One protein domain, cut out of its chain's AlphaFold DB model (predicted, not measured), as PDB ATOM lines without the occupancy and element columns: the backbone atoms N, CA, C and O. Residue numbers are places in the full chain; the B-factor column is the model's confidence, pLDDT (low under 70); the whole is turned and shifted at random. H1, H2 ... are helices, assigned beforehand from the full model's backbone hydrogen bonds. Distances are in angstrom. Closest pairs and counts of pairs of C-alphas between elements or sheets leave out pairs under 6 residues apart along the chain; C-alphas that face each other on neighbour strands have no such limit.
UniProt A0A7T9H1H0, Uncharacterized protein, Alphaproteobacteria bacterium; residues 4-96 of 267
ATOM      1  N   GLN A   4     119.433 101.849 115.332       48.75
ATOM      2  CA  GLN A   4     118.642 101.024 114.413       48.75
ATOM      3  C   GLN A   4     118.977  99.520 114.477       48.75
ATOM      4  O   GLN A   4     118.102  98.694 114.225       48.75
ATOM      5  N   ASP A   5     120.186  99.152 114.917       66.56
ATOM      6  CA  ASP A   5     120.593  97.751 115.085       66.56
ATOM      7  C   ASP A   5     119.945  97.136 116.341       66.56
ATOM      8  O   ASP A   5     119.555  95.970 116.353       66.56
ATOM      9  N   HIS A   6     119.739  97.943 117.390       67.88
ATOM     10  CA  HIS A   6     119.147  97.488 118.653       67.88
ATOM     11  C   HIS A   6     117.664  97.125 118.519       67.88
ATOM     12  O   HIS A   6     117.228  96.128 119.091       67.88
ATOM     13  N   SER A   7     116.876  97.910 117.777       71.56
ATOM     14  CA  SER A   7     115.449  97.615 117.591       71.56
ATOM     15  C   SER A   7     115.232  96.320 116.815       71.56
ATOM     16  O   SER A   7     114.364  95.533 117.177       71.56
ATOM     17  N   VAL A   8     116.050  96.065 115.789       78.12
ATOM     18  CA  VAL A   8     115.973  94.826 115.001       78.12
ATOM     19  C   VAL A   8     116.352  93.615 115.855       78.12
ATOM     20  O   VAL A   8     115.677  92.589 115.798       78.12
ATOM     21  N   LEU A   9     117.396  93.735 116.682       76.69
ATOM     22  CA  LEU A   9     117.793  92.674 117.610       76.69
ATOM     23  C   LEU A   9     116.703  92.377 118.647       76.69
ATOM     24  O   LEU A   9     116.419  91.211 118.904       76.69
ATOM     25  N   LEU A  10     116.063  93.407 119.204       77.81
ATOM     26  CA  LEU A  10     114.985  93.232 120.177       77.81
ATOM     27  C   LEU A  10     113.776  92.503 119.572       77.81
ATOM     28  O   LEU A  10     113.225  91.617 120.220       77.81
ATOM     29  N   GLU A  11     113.368  92.849 118.349       82.44
ATOM     30  CA  GLU A  11     112.259  92.152 117.686       82.44
ATOM     31  C   GLU A  11     112.599  90.684 117.410       82.44
ATOM     32  O   GLU A  11     111.794  89.811 117.721       82.44
ATOM     33  N   ARG A  12     113.827  90.385 116.971       82.31
ATOM     34  CA  ARG A  12     114.284  88.995 116.798       82.31
ATOM     35  C   ARG A  12     114.261  88.204 118.103       82.31
ATOM     36  O   ARG A  12     113.804  87.069 118.115       82.31
ATOM     37  N   ILE A  13     114.704  88.794 119.216       83.62
ATOM     38  CA  ILE A  13     114.630  88.142 120.534       83.62
ATOM     39  C   ILE A  13     113.172  87.830 120.896       83.62
ATOM     40  O   ILE A  13     112.872  86.719 121.327       83.62
ATOM     41  N   LYS A  14     112.250  88.776 120.692       83.88
ATOM     42  CA  LYS A  14     110.821  88.552 120.964       83.88
ATOM     43  C   LYS A  14     110.235  87.444 120.093       83.88
ATOM     44  O   LYS A  14     109.470  86.632 120.603       83.88
ATOM     45  N   GLU A  15     110.593  87.397 118.813       85.56
ATOM     46  CA  GLU A  15     110.169  86.332 117.897       85.56
ATOM     47  C   GLU A  15     110.644  84.956 118.378       85.56
ATOM     48  O   GLU A  15     109.859  84.008 118.396       85.56
ATOM     49  N   VAL A  16     111.895  84.856 118.838       85.19
ATOM     50  CA  VAL A  16     112.446  83.619 119.412       85.19
ATOM     51  C   VAL A  16     111.677  83.202 120.669       85.19
ATOM     52  O   VAL A  16     111.276  82.043 120.793       85.19
ATOM     53  N   LEU A  17     111.421  84.143 121.581       86.94
ATOM     54  CA  LEU A  17     110.739  83.870 122.852       86.94
ATOM     55  C   LEU A  17     109.225  83.655 122.716       86.94
ATOM     56  O   LEU A  17     108.603  83.137 123.642       86.94
ATOM     57  N   ALA A  18     108.624  83.990 121.571       87.75
ATOM     58  CA  ALA A  18     107.218  83.700 121.290       87.75
ATOM     59  C   ALA A  18     106.941  82.195 121.103       87.75
ATOM     60  O   ALA A  18     105.791  81.762 121.212       87.75
ATOM     61  N   ASN A  19     107.971  81.388 120.824       88.31
ATOM     62  CA  ASN A  19     107.862  79.936 120.750       88.31
ATOM     63  C   ASN A  19     108.179  79.310 122.117       88.31
ATOM     64  O   ASN A  19     109.333  79.284 122.537       88.31
ATOM     65  N   GLU A  20     107.164  78.757 122.784       88.81
ATOM     66  CA  GLU A  20     107.298  78.198 124.138       88.81
ATOM     67  C   GLU A  20     108.317  77.047 124.223       88.81
ATOM     68  O   GLU A  20     109.064  76.954 125.195       88.81
ATOM     69  N   THR A  21     108.414  76.206 123.187       86.88
ATOM     70  CA  THR A  21     109.410  75.125 123.141       86.88
ATOM     71  C   THR A  21     110.826  75.693 123.087       86.88
ATOM     72  O   THR A  21     111.686  75.268 123.854       86.88
ATOM     73  N   ILE A  22     111.072  76.679 122.215       86.06
ATOM     74  CA  ILE A  22     112.391  77.326 122.118       86.06
ATOM     75  C   ILE A  22     112.709  78.061 123.420       86.06
ATOM     76  O   ILE A  22     113.813  77.946 123.942       86.06
ATOM     77  N   ARG A  23     111.728  78.766 123.988       86.94
ATOM     78  CA  ARG A  23     111.857  79.466 125.268       86.94
ATOM     79  C   ARG A  23     112.295  78.528 126.390       86.94
ATOM     80  O   ARG A  23     113.196  78.883 127.147       86.94
ATOM     81  N   GLN A  24     111.693  77.343 126.490       87.12
ATOM     82  CA  GLN A  24     112.078  76.355 127.493       87.12
ATOM     83  C   GLN A  24     113.516  75.863 127.281       87.12
ATOM     84  O   GLN A  24     114.282  75.816 128.242       87.12
ATOM     85  N   VAL A  25     113.903  75.555 126.038       84.31
ATOM     86  CA  VAL A  25     115.279  75.134 125.711       84.31
ATOM     87  C   VAL A  25     116.284  76.223 126.089       84.31
ATOM     88  O   VAL A  25     117.251  75.946 126.794       84.31
ATOM     89  N   VAL A  26     116.012  77.479 125.721       84.56
ATOM     90  CA  VAL A  26     116.858  78.626 126.084       84.56
ATOM     91  C   VAL A  26     116.939  78.796 127.605       84.56
ATOM     92  O   VAL A  26     118.015  79.059 128.137       84.56
ATOM     93  N   ALA A  27     115.839  78.613 128.342       86.56
ATOM     94  CA  ALA A  27     115.845  78.685 129.804       86.56
ATOM     95  C   ALA A  27     116.727  77.596 130.442       86.56
ATOM     96  O   ALA A  27     117.482  77.869 131.385       86.56
ATOM     97  N   GLU A  28     116.639  76.364 129.938       85.69
ATOM     98  CA  GLU A  28     117.443  75.230 130.399       85.69
ATOM     99  C   GLU A  28     118.931  75.439 130.101       85.69
ATOM    100  O   GLU A  28     119.769  75.258 130.992       85.69
ATOM    101  N   ASP A  29     119.268  75.881 128.893       81.81
ATOM    102  CA  ASP A  29     120.657  76.118 128.510       81.81
ATOM    103  C   ASP A  29     121.257  77.334 129.220       81.81
ATOM    104  O   ASP A  29     122.378  77.245 129.718       81.81
ATOM    105  N   TYR A  30     120.503  78.419 129.418       81.75
ATOM    106  CA  TYR A  30     120.935  79.525 130.279       81.75
ATOM    107  C   TYR A  30     121.159  79.084 131.721       81.75
ATOM    108  O   TYR A  30     122.128  79.498 132.362       81.75
ATOM    109  N   THR A  31     120.304  78.204 132.237       83.62
ATOM    110  CA  THR A  31     120.504  77.623 133.565       83.62
ATOM    111  C   THR A  31     121.827  76.853 133.617       83.62
ATOM    112  O   THR A  31     122.618  77.061 134.539       83.62
ATOM    113  N   ARG A  32     122.124  76.009 132.619       80.56
ATOM    114  CA  ARG A  32     123.412  75.293 132.521       80.56
ATOM    115  C   ARG A  32     124.589  76.253 132.382       80.56
ATOM    116  O   ARG A  32     125.601  76.069 133.054       80.56
ATOM    117  N   PHE A  33     124.453  77.292 131.571       75.50
ATOM    118  CA  PHE A  33     125.472  78.311 131.363       75.50
ATOM    119  C   PHE A  33     125.830  79.030 132.672       75.50
ATOM    120  O   PHE A  33     126.999  79.078 133.066       75.50
ATOM    121  N   PHE A  34     124.835  79.509 133.425       75.75
ATOM    122  CA  PHE A  34     125.074  80.118 134.737       75.75
ATOM    123  C   PHE A  34     125.670  79.118 135.739       75.75
ATOM    124  O   PHE A  34     126.570  79.478 136.499       75.75
ATOM    125  N   GLN A  35     125.245  77.852 135.718       77.31
ATOM    126  CA  GLN A  35     125.851  76.803 136.550       77.31
ATOM    127  C   GLN A  35     127.319  76.575 136.214       77.31
ATOM    128  O   GLN A  35     128.154  76.501 137.117       77.31
ATOM    129  N   GLN A  36     127.659  76.508 134.926       69.94
ATOM    130  CA  GLN A  36     129.043  76.420 134.494       69.94
ATOM    131  C   GLN A  36     129.821  77.615 135.039       69.94
ATOM    132  O   GLN A  36     130.947  77.421 135.481       69.94
ATOM    133  N   LEU A  37     129.241  78.822 135.062       66.19
ATOM    134  CA  LEU A  37     129.831  80.024 135.673       66.19
ATOM    135  C   LEU A  37     129.935  79.970 137.210       66.19
ATOM    136  O   LEU A  37     130.278  80.973 137.827       66.19
ATOM    137  N   GLY A  38     129.668  78.828 137.845       68.56
ATOM    138  CA  GLY A  38     129.782  78.642 139.292       68.56
ATOM    139  C   GLY A  38     128.567  79.134 140.081       68.56
ATOM    140  O   GLY A  38     128.631  79.223 141.310       68.56
ATOM    141  N   VAL A  39     127.457  79.460 139.409       71.88
ATOM    142  CA  VAL A  39     126.203  79.847 140.066       71.88
ATOM    143  C   VAL A  39     125.474  78.597 140.567       71.88
ATOM    144  O   VAL A  39     125.319  77.617 139.842       71.88
ATOM    145  N   ALA A  40     124.986  78.625 141.809       74.56
ATOM    146  CA  ALA A  40     124.216  77.515 142.368       74.56
ATOM    147  C   ALA A  40     122.955  77.204 141.523       74.56
ATOM    148  O   ALA A  40     122.301  78.138 141.052       74.56
ATOM    149  N   PRO A  41     122.541  75.927 141.375       82.31
ATOM    150  CA  PRO A  41     121.478  75.534 140.442       82.31
ATOM    151  C   PRO A  41     120.156  76.304 140.569       82.31
ATOM    152  O   PRO A  41     119.610  76.749 139.562       82.31
ATOM    153  N   PHE A  42     119.655  76.512 141.792       80.62
ATOM    154  CA  PHE A  42     118.394  77.234 142.010       80.62
ATOM    155  C   PHE A  42     118.490  78.716 141.612       80.62
ATOM    156  O   PHE A  42     117.524  79.292 141.119       80.62
ATOM    157  N   MET A  43     119.664  79.331 141.782       75.00
ATOM    158  CA  MET A  43     119.911  80.723 141.397       75.00
ATOM    159  C   MET A  43     120.132  80.861 139.898       75.00
ATOM    160  O   MET A  43     119.680  81.836 139.313       75.00
ATOM    161  N   ALA A  44     120.801  79.891 139.277       81.81
ATOM    162  CA  ALA A  44     120.967  79.837 137.831       81.81
ATOM    163  C   ALA A  44     119.603  79.790 137.125       81.81
ATOM    164  O   ALA A  44     119.378  80.541 136.181       81.81
ATOM    165  N   SER A  45     118.670  78.990 137.650       84.62
ATOM    166  CA  SER A  45     117.291  78.944 137.155       84.62
ATOM    167  C   SER A  45     116.544  80.264 137.383       84.62
ATOM    168  O   SER A  45     115.884  80.759 136.472       84.62
ATOM    169  N   ALA A  46     116.692  80.882 138.561       81.12
ATOM    170  CA  ALA A  46     116.090  82.188 138.838       81.12
ATOM    171  C   ALA A  46     116.620  83.284 137.893       81.12
ATOM    172  O   ALA A  46     115.834  84.032 137.325       81.12
ATOM    173  N   LEU A  47     117.936  83.334 137.664       77.62
ATOM    174  CA  LEU A  47     118.570  84.262 136.726       77.62
ATOM    175  C   LEU A  47     118.126  84.043 135.282       77.62
ATOM    176  O   LEU A  47     117.897  85.020 134.571       77.62
ATOM    177  N   ALA A  48     118.030  82.787 134.842       84.06
ATOM    178  CA  ALA A  48     117.542  82.458 133.508       84.06
ATOM    179  C   ALA A  48     116.106  82.972 133.327       84.06
ATOM    180  O   ALA A  48     115.831  83.699 132.375       84.06
ATOM    181  N   ASN A  49     115.226  82.703 134.295       84.25
ATOM    182  CA  ASN A  49     113.847  83.190 134.269       84.25
ATOM    183  C   ASN A  49     113.765  84.718 134.293       84.25
ATOM    184  O   ASN A  49     113.056  85.297 133.473       84.25
ATOM    185  N   ASP A  50     114.508  85.381 135.181       79.31
ATOM    186  CA  ASP A  50     114.537  86.842 135.251       79.31
ATOM    187  C   ASP A  50     115.031  87.450 133.935       79.31
ATOM    188  O   ASP A  50     114.443  88.412 133.446       79.31
ATOM    189  N   THR A  51     116.066  86.865 133.327       77.25
ATOM    190  CA  THR A  51     116.605  87.292 132.029       77.25
ATOM    191  C   THR A  51     115.539  87.215 130.942       77.25
ATOM    192  O   THR A  51     115.301  88.200 130.246       77.25
ATOM    193  N   LEU A  52     114.860  86.074 130.822       83.50
ATOM    194  CA  LEU A  52     113.820  85.866 129.816       83.50
ATOM    195  C   LEU A  52     112.620  86.793 130.035       83.50
ATOM    196  O   LEU A  52     112.196  87.484 129.111       83.50
ATOM    197  N   LEU A  53     112.143  86.909 131.278       81.88
ATOM    198  CA  LEU A  53     111.081  87.847 131.647       81.88
ATOM    199  C   LEU A  53     111.466  89.300 131.348       81.88
ATOM    200  O   LEU A  53     110.590  90.114 131.044       81.88
ATOM    201  N   CYS A  54     112.756  89.641 131.451       76.00
ATOM    202  CA  CYS A  54     113.244  90.966 131.099       76.00
ATOM    203  C   CYS A  54     113.234  91.230 129.590       76.00
ATOM    204  O   CYS A  54     113.013  92.351 129.150       76.00
ATOM    205  N   LEU A  55     113.450  90.210 128.772       75.19
ATOM    206  CA  LEU A  55     113.459  90.361 127.317       75.19
ATOM    207  C   LEU A  55     112.042  90.409 126.717       75.19
ATOM    208  O   LEU A  55     111.855  90.928 125.619       75.19
ATOM    209  N   GLU A  56     111.035  89.936 127.453       74.56
ATOM    210  CA  GLU A  56     109.649  89.834 126.979       74.56
ATOM    211  C   GLU A  56     108.790  91.095 127.186       74.56
ATOM    212  O   GLU A  56     107.765  91.235 126.511       74.56
ATOM    213  N   ARG A  57     109.124  92.027 128.101       77.06
ATOM    214  CA  ARG A  57     108.186  93.146 128.367       77.06
ATOM    215  C   ARG A  57     108.224  94.226 127.270       77.06
ATOM    216  O   ARG A  57     109.295  94.605 126.794       77.06
ATOM    217  N   PRO A  58     107.061  94.801 126.908       69.56
ATOM    218  CA  PRO A  58     106.983  95.898 125.945       69.56
ATOM    219  C   PRO A  58     107.754  97.150 126.388       69.56
ATOM    220  O   PRO A  58     107.707  97.537 127.555       69.56
ATOM    221  N   GLY A  59     108.402  97.827 125.434       67.75
ATOM    222  CA  GLY A  59     109.082  99.110 125.664       67.75
ATOM    223  C   GLY A  59     110.425  99.011 126.396       67.75
ATOM    224  O   GLY A  59     110.921 100.024 126.890       67.75
ATOM    225  N   TRP A  60     111.003  97.814 126.491       67.12
ATOM    226  CA  TRP A  60     112.274  97.604 127.176       67.12
ATOM    227  C   TRP A  60     113.486  97.956 126.305       67.12
ATOM    228  O   TRP A  60     113.526  97.660 125.114       67.12
ATOM    229  N   ASP A  61     114.490  98.574 126.931       70.50
ATOM    230  CA  ASP A  61     115.815  98.850 126.370       70.50
ATOM    231  C   ASP A  61     116.794  97.705 126.689       70.50
ATOM    232  O   ASP A  61     117.040  97.407 127.861       70.50
ATOM    233  N   LEU A  62     117.394  97.110 125.651       67.44
ATOM    234  CA  LEU A  62     118.410  96.056 125.766       67.44
ATOM    235  C   LEU A  62     119.542  96.449 126.731       67.44
ATOM    236  O   LEU A  62     119.897  95.660 127.605       67.44
ATOM    237  N   ARG A  63     120.031  97.698 126.676       69.00
ATOM    238  CA  ARG A  63     121.102  98.178 127.570       69.00
ATOM    239  C   ARG A  63     120.665  98.218 129.023       69.00
ATOM    240  O   ARG A  63     121.460  97.995 129.935       69.00
ATOM    241  N   ARG A  64     119.395  98.532 129.266       71.62
ATOM    242  CA  ARG A  64     118.841  98.525 130.618       71.62
ATOM    243  C   ARG A  64     118.750  97.100 131.155       71.62
ATOM    244  O   ARG A  64     119.084  96.896 132.319       71.62
ATOM    245  N   THR A  65     118.345  96.138 130.327       69.62
ATOM    246  CA  THR A  65     118.337  94.711 130.685       69.62
ATOM    247  C   THR A  65     119.741  94.226 131.027       69.62
ATOM    248  O   THR A  65     119.918  93.583 132.060       69.62
ATOM    249  N   GLU A  66     120.751  94.634 130.251       68.38
ATOM    250  CA  GLU A  66     122.158  94.372 130.580       68.38
ATOM    251  C   GLU A  66     122.534  94.889 131.967       68.38
ATOM    252  O   GLU A  66     123.028  94.134 132.810       68.38
ATOM    253  N   HIS A  67     122.217  96.150 132.253       72.19
ATOM    254  CA  HIS A  67     122.507  96.749 133.551       72.19
ATOM    255  C   HIS A  67     121.756  96.083 134.708       72.19
ATOM    256  O   HIS A  67     122.310  95.969 135.802       72.19
ATOM    257  N   GLU A  68     120.499  95.679 134.518       70.56
ATOM    258  CA  GLU A  68     119.690  95.042 135.563       70.56
ATOM    259  C   GLU A  68     120.163  93.614 135.859       70.56
ATOM    260  O   GLU A  68     120.354  93.281 137.029       70.56
ATOM    261  N   ILE A  69     120.470  92.815 134.833       68.06
ATOM    262  CA  ILE A  69     121.060  91.478 135.003       68.06
ATOM    263  C   ILE A  69     122.415  91.588 135.703       68.06
ATOM    264  O   ILE A  69     122.663  90.908 136.701       68.06
ATOM    265  N   TYR A  70     123.274  92.505 135.254       68.00
ATOM    266  CA  TYR A  70     124.583  92.719 135.865       68.00
ATOM    267  C   TYR A  70     124.480  93.195 137.323       68.00
ATOM    268  O   TYR A  70     125.222  92.733 138.197       68.00
ATOM    269  N   ARG A  71     123.515  94.073 137.624       71.50
ATOM    270  CA  ARG A  71     123.199  94.496 138.995       71.50
ATOM    271  C   ARG A  71     122.763  93.311 139.854       71.50
ATOM    272  O   ARG A  71     123.275  93.168 140.963       71.50
ATOM    273  N   ASN A  72     121.870  92.461 139.348       69.50
ATOM    274  CA  ASN A  72     121.381  91.285 140.068       69.50
ATOM    275  C   ASN A  72     122.520  90.300 140.359       69.50
ATOM    276  O   ASN A  72     122.646  89.833 141.487       69.50
ATOM    277  N   LEU A  73     123.412  90.066 139.392       65.31
ATOM    278  CA  LEU A  73     124.601  89.224 139.561       65.31
ATOM    279  C   LEU A  73     125.579  89.763 140.622       65.31
ATOM    280  O   LEU A  73     126.146  88.993 141.411       65.31
ATOM    281  N   ARG A  74     125.768  91.090 140.664       65.19
ATOM    282  CA  ARG A  74     126.601  91.771 141.672       65.19
ATOM    283  C   ARG A  74     125.990  91.751 143.069       65.19
ATOM    284  O   ARG A  74     126.735  91.676 144.040       65.19
ATOM    285  N   ALA A  75     124.666  91.816 143.173       66.81
ATOM    286  CA  ALA A  75     123.949  91.831 144.446       66.81
ATOM    287  C   ALA A  75     123.889  90.454 145.141       66.81
ATOM    288  O   ALA A  75     123.397  90.356 146.263       66.81
ATOM    289  N   MET A  76     124.372  89.389 144.496       63.66
ATOM    290  CA  MET A  76     124.312  88.032 145.043       63.66
ATOM    291  C   MET A  76     125.217  87.836 146.275       63.66
ATOM    292  O   MET A  76     126.383  88.246 146.228       63.66
ATOM    293  N   PRO A  77     124.732  87.140 147.326       59.09
ATOM    294  CA  PRO A  77     125.521  86.816 148.516       59.09
ATOM    295  C   PRO A  77     126.809  86.044 148.193       59.09
ATOM    296  O   PRO A  77     126.861  85.247 147.257       59.09
ATOM    297  N   ALA A  78     127.859  86.257 148.990       56.19
ATOM    298  CA  ALA A  78     129.149  85.580 148.814       56.19
ATOM    299  C   ALA A  78     129.065  84.066 149.088       56.19
ATOM    300  O   ALA A  78     129.730  83.270 148.436       56.19
ATOM    301  N   GLU A  79     128.225  83.675 150.044       50.59
ATOM    302  CA  GLU A  79     128.056  82.300 150.532       50.59
ATOM    303  C   GLU A  79     127.285  81.370 149.586       50.59
ATOM    304  O   GLU A  79     127.250  80.160 149.797       50.59
ATOM    305  N   THR A  80     126.705  81.909 148.513       53.56
ATOM    306  CA  THR A  80     125.976  81.136 147.500       53.56
ATOM    307  C   THR A  80     126.781  80.904 146.214       53.56
ATOM    308  O   THR A  80     126.264  80.303 145.269       53.56
ATOM    309  N   LYS A  81     128.053  81.337 146.173       52.34
ATOM    310  CA  LYS A  81     128.975  81.187 145.036       52.34
ATOM    311  C   LYS A  81     130.105  80.218 145.408       52.34
ATOM    312  O   LYS A  81     130.929  80.514 146.269       52.34
ATOM    313  N   TYR A  82     130.156  79.045 144.774       45.03
ATOM    314  CA  TYR A  82     131.278  78.113 144.936       45.03
ATOM    315  C   TYR A  82     132.471  78.647 144.127       45.03
ATOM    316  O   TYR A  82     132.533  78.412 142.928       45.03
ATOM    317  N   ILE A  83     133.355  79.427 144.765       41.66
ATOM    318  CA  ILE A  83     134.826  79.524 144.592       41.66
ATOM    319  C   ILE A  83     135.337  80.673 145.496       41.66
ATOM    320  O   ILE A  83     134.641  81.652 145.736       41.66
ATOM    321  N   GLY A  84     136.539  80.486 146.055       40.66
ATOM    322  CA  GLY A  84     137.120  81.186 147.204       40.66
ATOM    323  C   GLY A  84     137.104  82.723 147.208       40.66
ATOM    324  O   GLY A  84     137.230  83.395 146.191       40.66
ATOM    325  N   ALA A  85     136.988  83.250 148.426       39.34
ATOM    326  CA  ALA A  85     136.810  84.651 148.771       39.34
ATOM    327  C   ALA A  85     137.969  85.586 148.360       39.34
ATOM    328  O   ALA A  85     139.083  85.454 148.861       39.34
ATOM    329  N   ALA A  86     137.646  86.609 147.562       39.78
ATOM    330  CA  ALA A  86     138.183  87.974 147.635       39.78
ATOM    331  C   ALA A  86     137.235  88.904 146.846       39.78
ATOM    332  O   ALA A  86     136.941  88.614 145.699       39.78
ATOM    333  N   THR A  87     136.679  89.934 147.497       46.84
ATOM    334  CA  THR A  87     135.741  90.966 146.972       46.84
ATOM    335  C   THR A  87     134.761  90.533 145.857       46.84
ATOM    336  O   THR A  87     135.066  90.506 144.674       46.84
ATOM    337  N   VAL A  88     133.505  90.278 146.248       41.75
ATOM    338  CA  VAL A  88     132.392  89.715 145.442       41.75
ATOM    339  C   VAL A  88     132.141  90.402 144.088       41.75
ATOM    340  O   VAL A  88     131.769  89.730 143.126       41.75
ATOM    341  N   GLY A  89     132.331  91.720 143.998       45.81
ATOM    342  CA  GLY A  89     132.187  92.462 142.742       45.81
ATOM    343  C   GLY A  89     133.373  92.261 141.802       45.81
ATOM    344  O   GLY A  89     133.171  92.029 140.612       45.81
ATOM    345  N   ASP A  90     134.587  92.276 142.352       47.47
ATOM    346  CA  ASP A  90     135.826  92.183 141.583       47.47
ATOM    347  C   ASP A  90     136.151  90.738 141.220       47.47
ATOM    348  O   ASP A  90     136.595  90.507 140.114       47.47
ATOM    349  N   SER A  91     135.870  89.749 142.075       50.62
ATOM    350  CA  SER A  91     136.101  88.328 141.770       50.62
ATOM    351  C   SER A  91     135.064  87.749 140.814       50.62
ATOM    352  O   SER A  91     135.419  86.918 139.985       50.62
ATOM    353  N   PHE A  92     133.805  88.205 140.849       49.06
ATOM    354  CA  PHE A  92     132.832  87.816 139.827       49.06
ATOM    355  C   PHE A  92     133.113  88.524 138.500       49.06
ATOM    356  O   PHE A  92     133.077  87.874 137.463       49.06
ATOM    357  N   ALA A  93     133.449  89.818 138.521       53.50
ATOM    358  CA  ALA A  93     133.891  90.523 137.322       53.50
ATOM    359  C   ALA A  93     135.207  89.953 136.775       53.50
ATOM    360  O   ALA A  93     135.308  89.808 135.571       53.50
ATOM    361  N   ASP A  94     136.168  89.564 137.615       54.06
ATOM    362  CA  ASP A  94     137.441  88.938 137.227       54.06
ATOM    363  C   ASP A  94     137.232  87.489 136.779       54.06
ATOM    364  O   ASP A  94     137.856  87.052 135.830       54.06
ATOM    365  N   MET A  95     136.310  86.726 137.369       56.16
ATOM    366  CA  MET A  95     135.946  85.393 136.874       56.16
ATOM    367  C   MET A  95     135.213  85.487 135.536       56.16
ATOM    368  O   MET A  95     135.555  84.749 134.616       56.16
ATOM    369  N   LEU A  96     134.246  86.403 135.411       53.78
ATOM    370  CA  LEU A  96     133.596  86.717 134.144       53.78
ATOM    371  C   LEU A  96     134.600  87.253 133.139       53.78
ATOM    372  O   LEU A  96     134.516  86.844 132.004       53.78
TER     373      LEU A  96
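AT A GLANCE: This is residues 4 to 96 of the 267 residues of an uncharacterized protein of Alphaproteobacteria bacterium (UniProt A0A7T9H1H0). Three helices run back and forth one after another, with H3 in the middle between H2 and H4: H2 crosses H3 steeply, while H3 and H4 form a helical hairpin. H1 crosses the end where H2 begins, H3 ends and H4 begins; at the far end a long loop and the short helix H5 follow H4. The printed part has 93 residues with five named helices, H1 to H5 in chain order, and no named strand; the class is all helix. It is only just compact, close to loose, with a radius of gyration of the C-alphas of 14.5 A and spans of 40 by 28 by 16 A.

IN THESE COORDINATES: H2, the longest helix, holds residues 20 to 36 and measures 24.2 A from first to last C-alpha; C-alpha 20 is at (107.298, 78.198, 124.138). H3, residues 41 to 56, measures 22.9 A, and H4, residues 62 to 74, 18.4 A. H1, residues 4 to 17, measures 20.7 A and begins with C-alpha 4 at (118.642, 101.024, 114.413). H5, residues 88 to 96, measures 11.8 A and ends with C-alpha 96 at (133.596, 86.717, 134.144).

HOW THE PARTS SIT: H3 is the hub, touching H1, H2 and H4. H2 and H3 touch at a steep tilt of 46 degrees, opposite ways; their closest C-alphas, of Thr 31 and Ala 44, are 4.8 A apart. The hairpin of H3 and H4 has a shallow tilt of 19 degrees, opposite ways, and its closest C-alphas, of Cys 54 and Thr 65, are 6.3 A apart. H3 touches H1 with residues 52 to 56 alone, at a steep tilt of 59 degrees, opposite ways; the closest C-alphas, of Lys 14 and Glu 56, are 6.3 A apart. H1 and H2 touch only at the corner, and only just, with 3 pairs of C-alphas within 8 A; the closest are those of Leu 17 and Arg 23, 5.1 A apart. H1 and H4 are close but not clearly touching, with C-alphas of Leu 10 and Leu 62 closest at 7.1 A. H4 only just touches H5, with residue 74 alone and 3 pairs within 8 A; the closest C-alphas, of Arg 74 and Gly 89, are 5.7 A apart. H5 is apart from H1, H2 and H3, and H2 is apart from H4. Every O i to N i+4 pair is within hydrogen-bond range in H2, H3, H4 and H5; in H1, 9 of 10 are.

THE WHOLE: The C-alphas farthest apart, of Gln 4 and Gly 84, are 42.5 A apart. The printed part has no cut. The link from H4 to H5, residues 75 to 87, is long; the other three links are tight. The mean pLDDT of the printed part is 70.7, and residues 72 to 96 are among the 40 under 70.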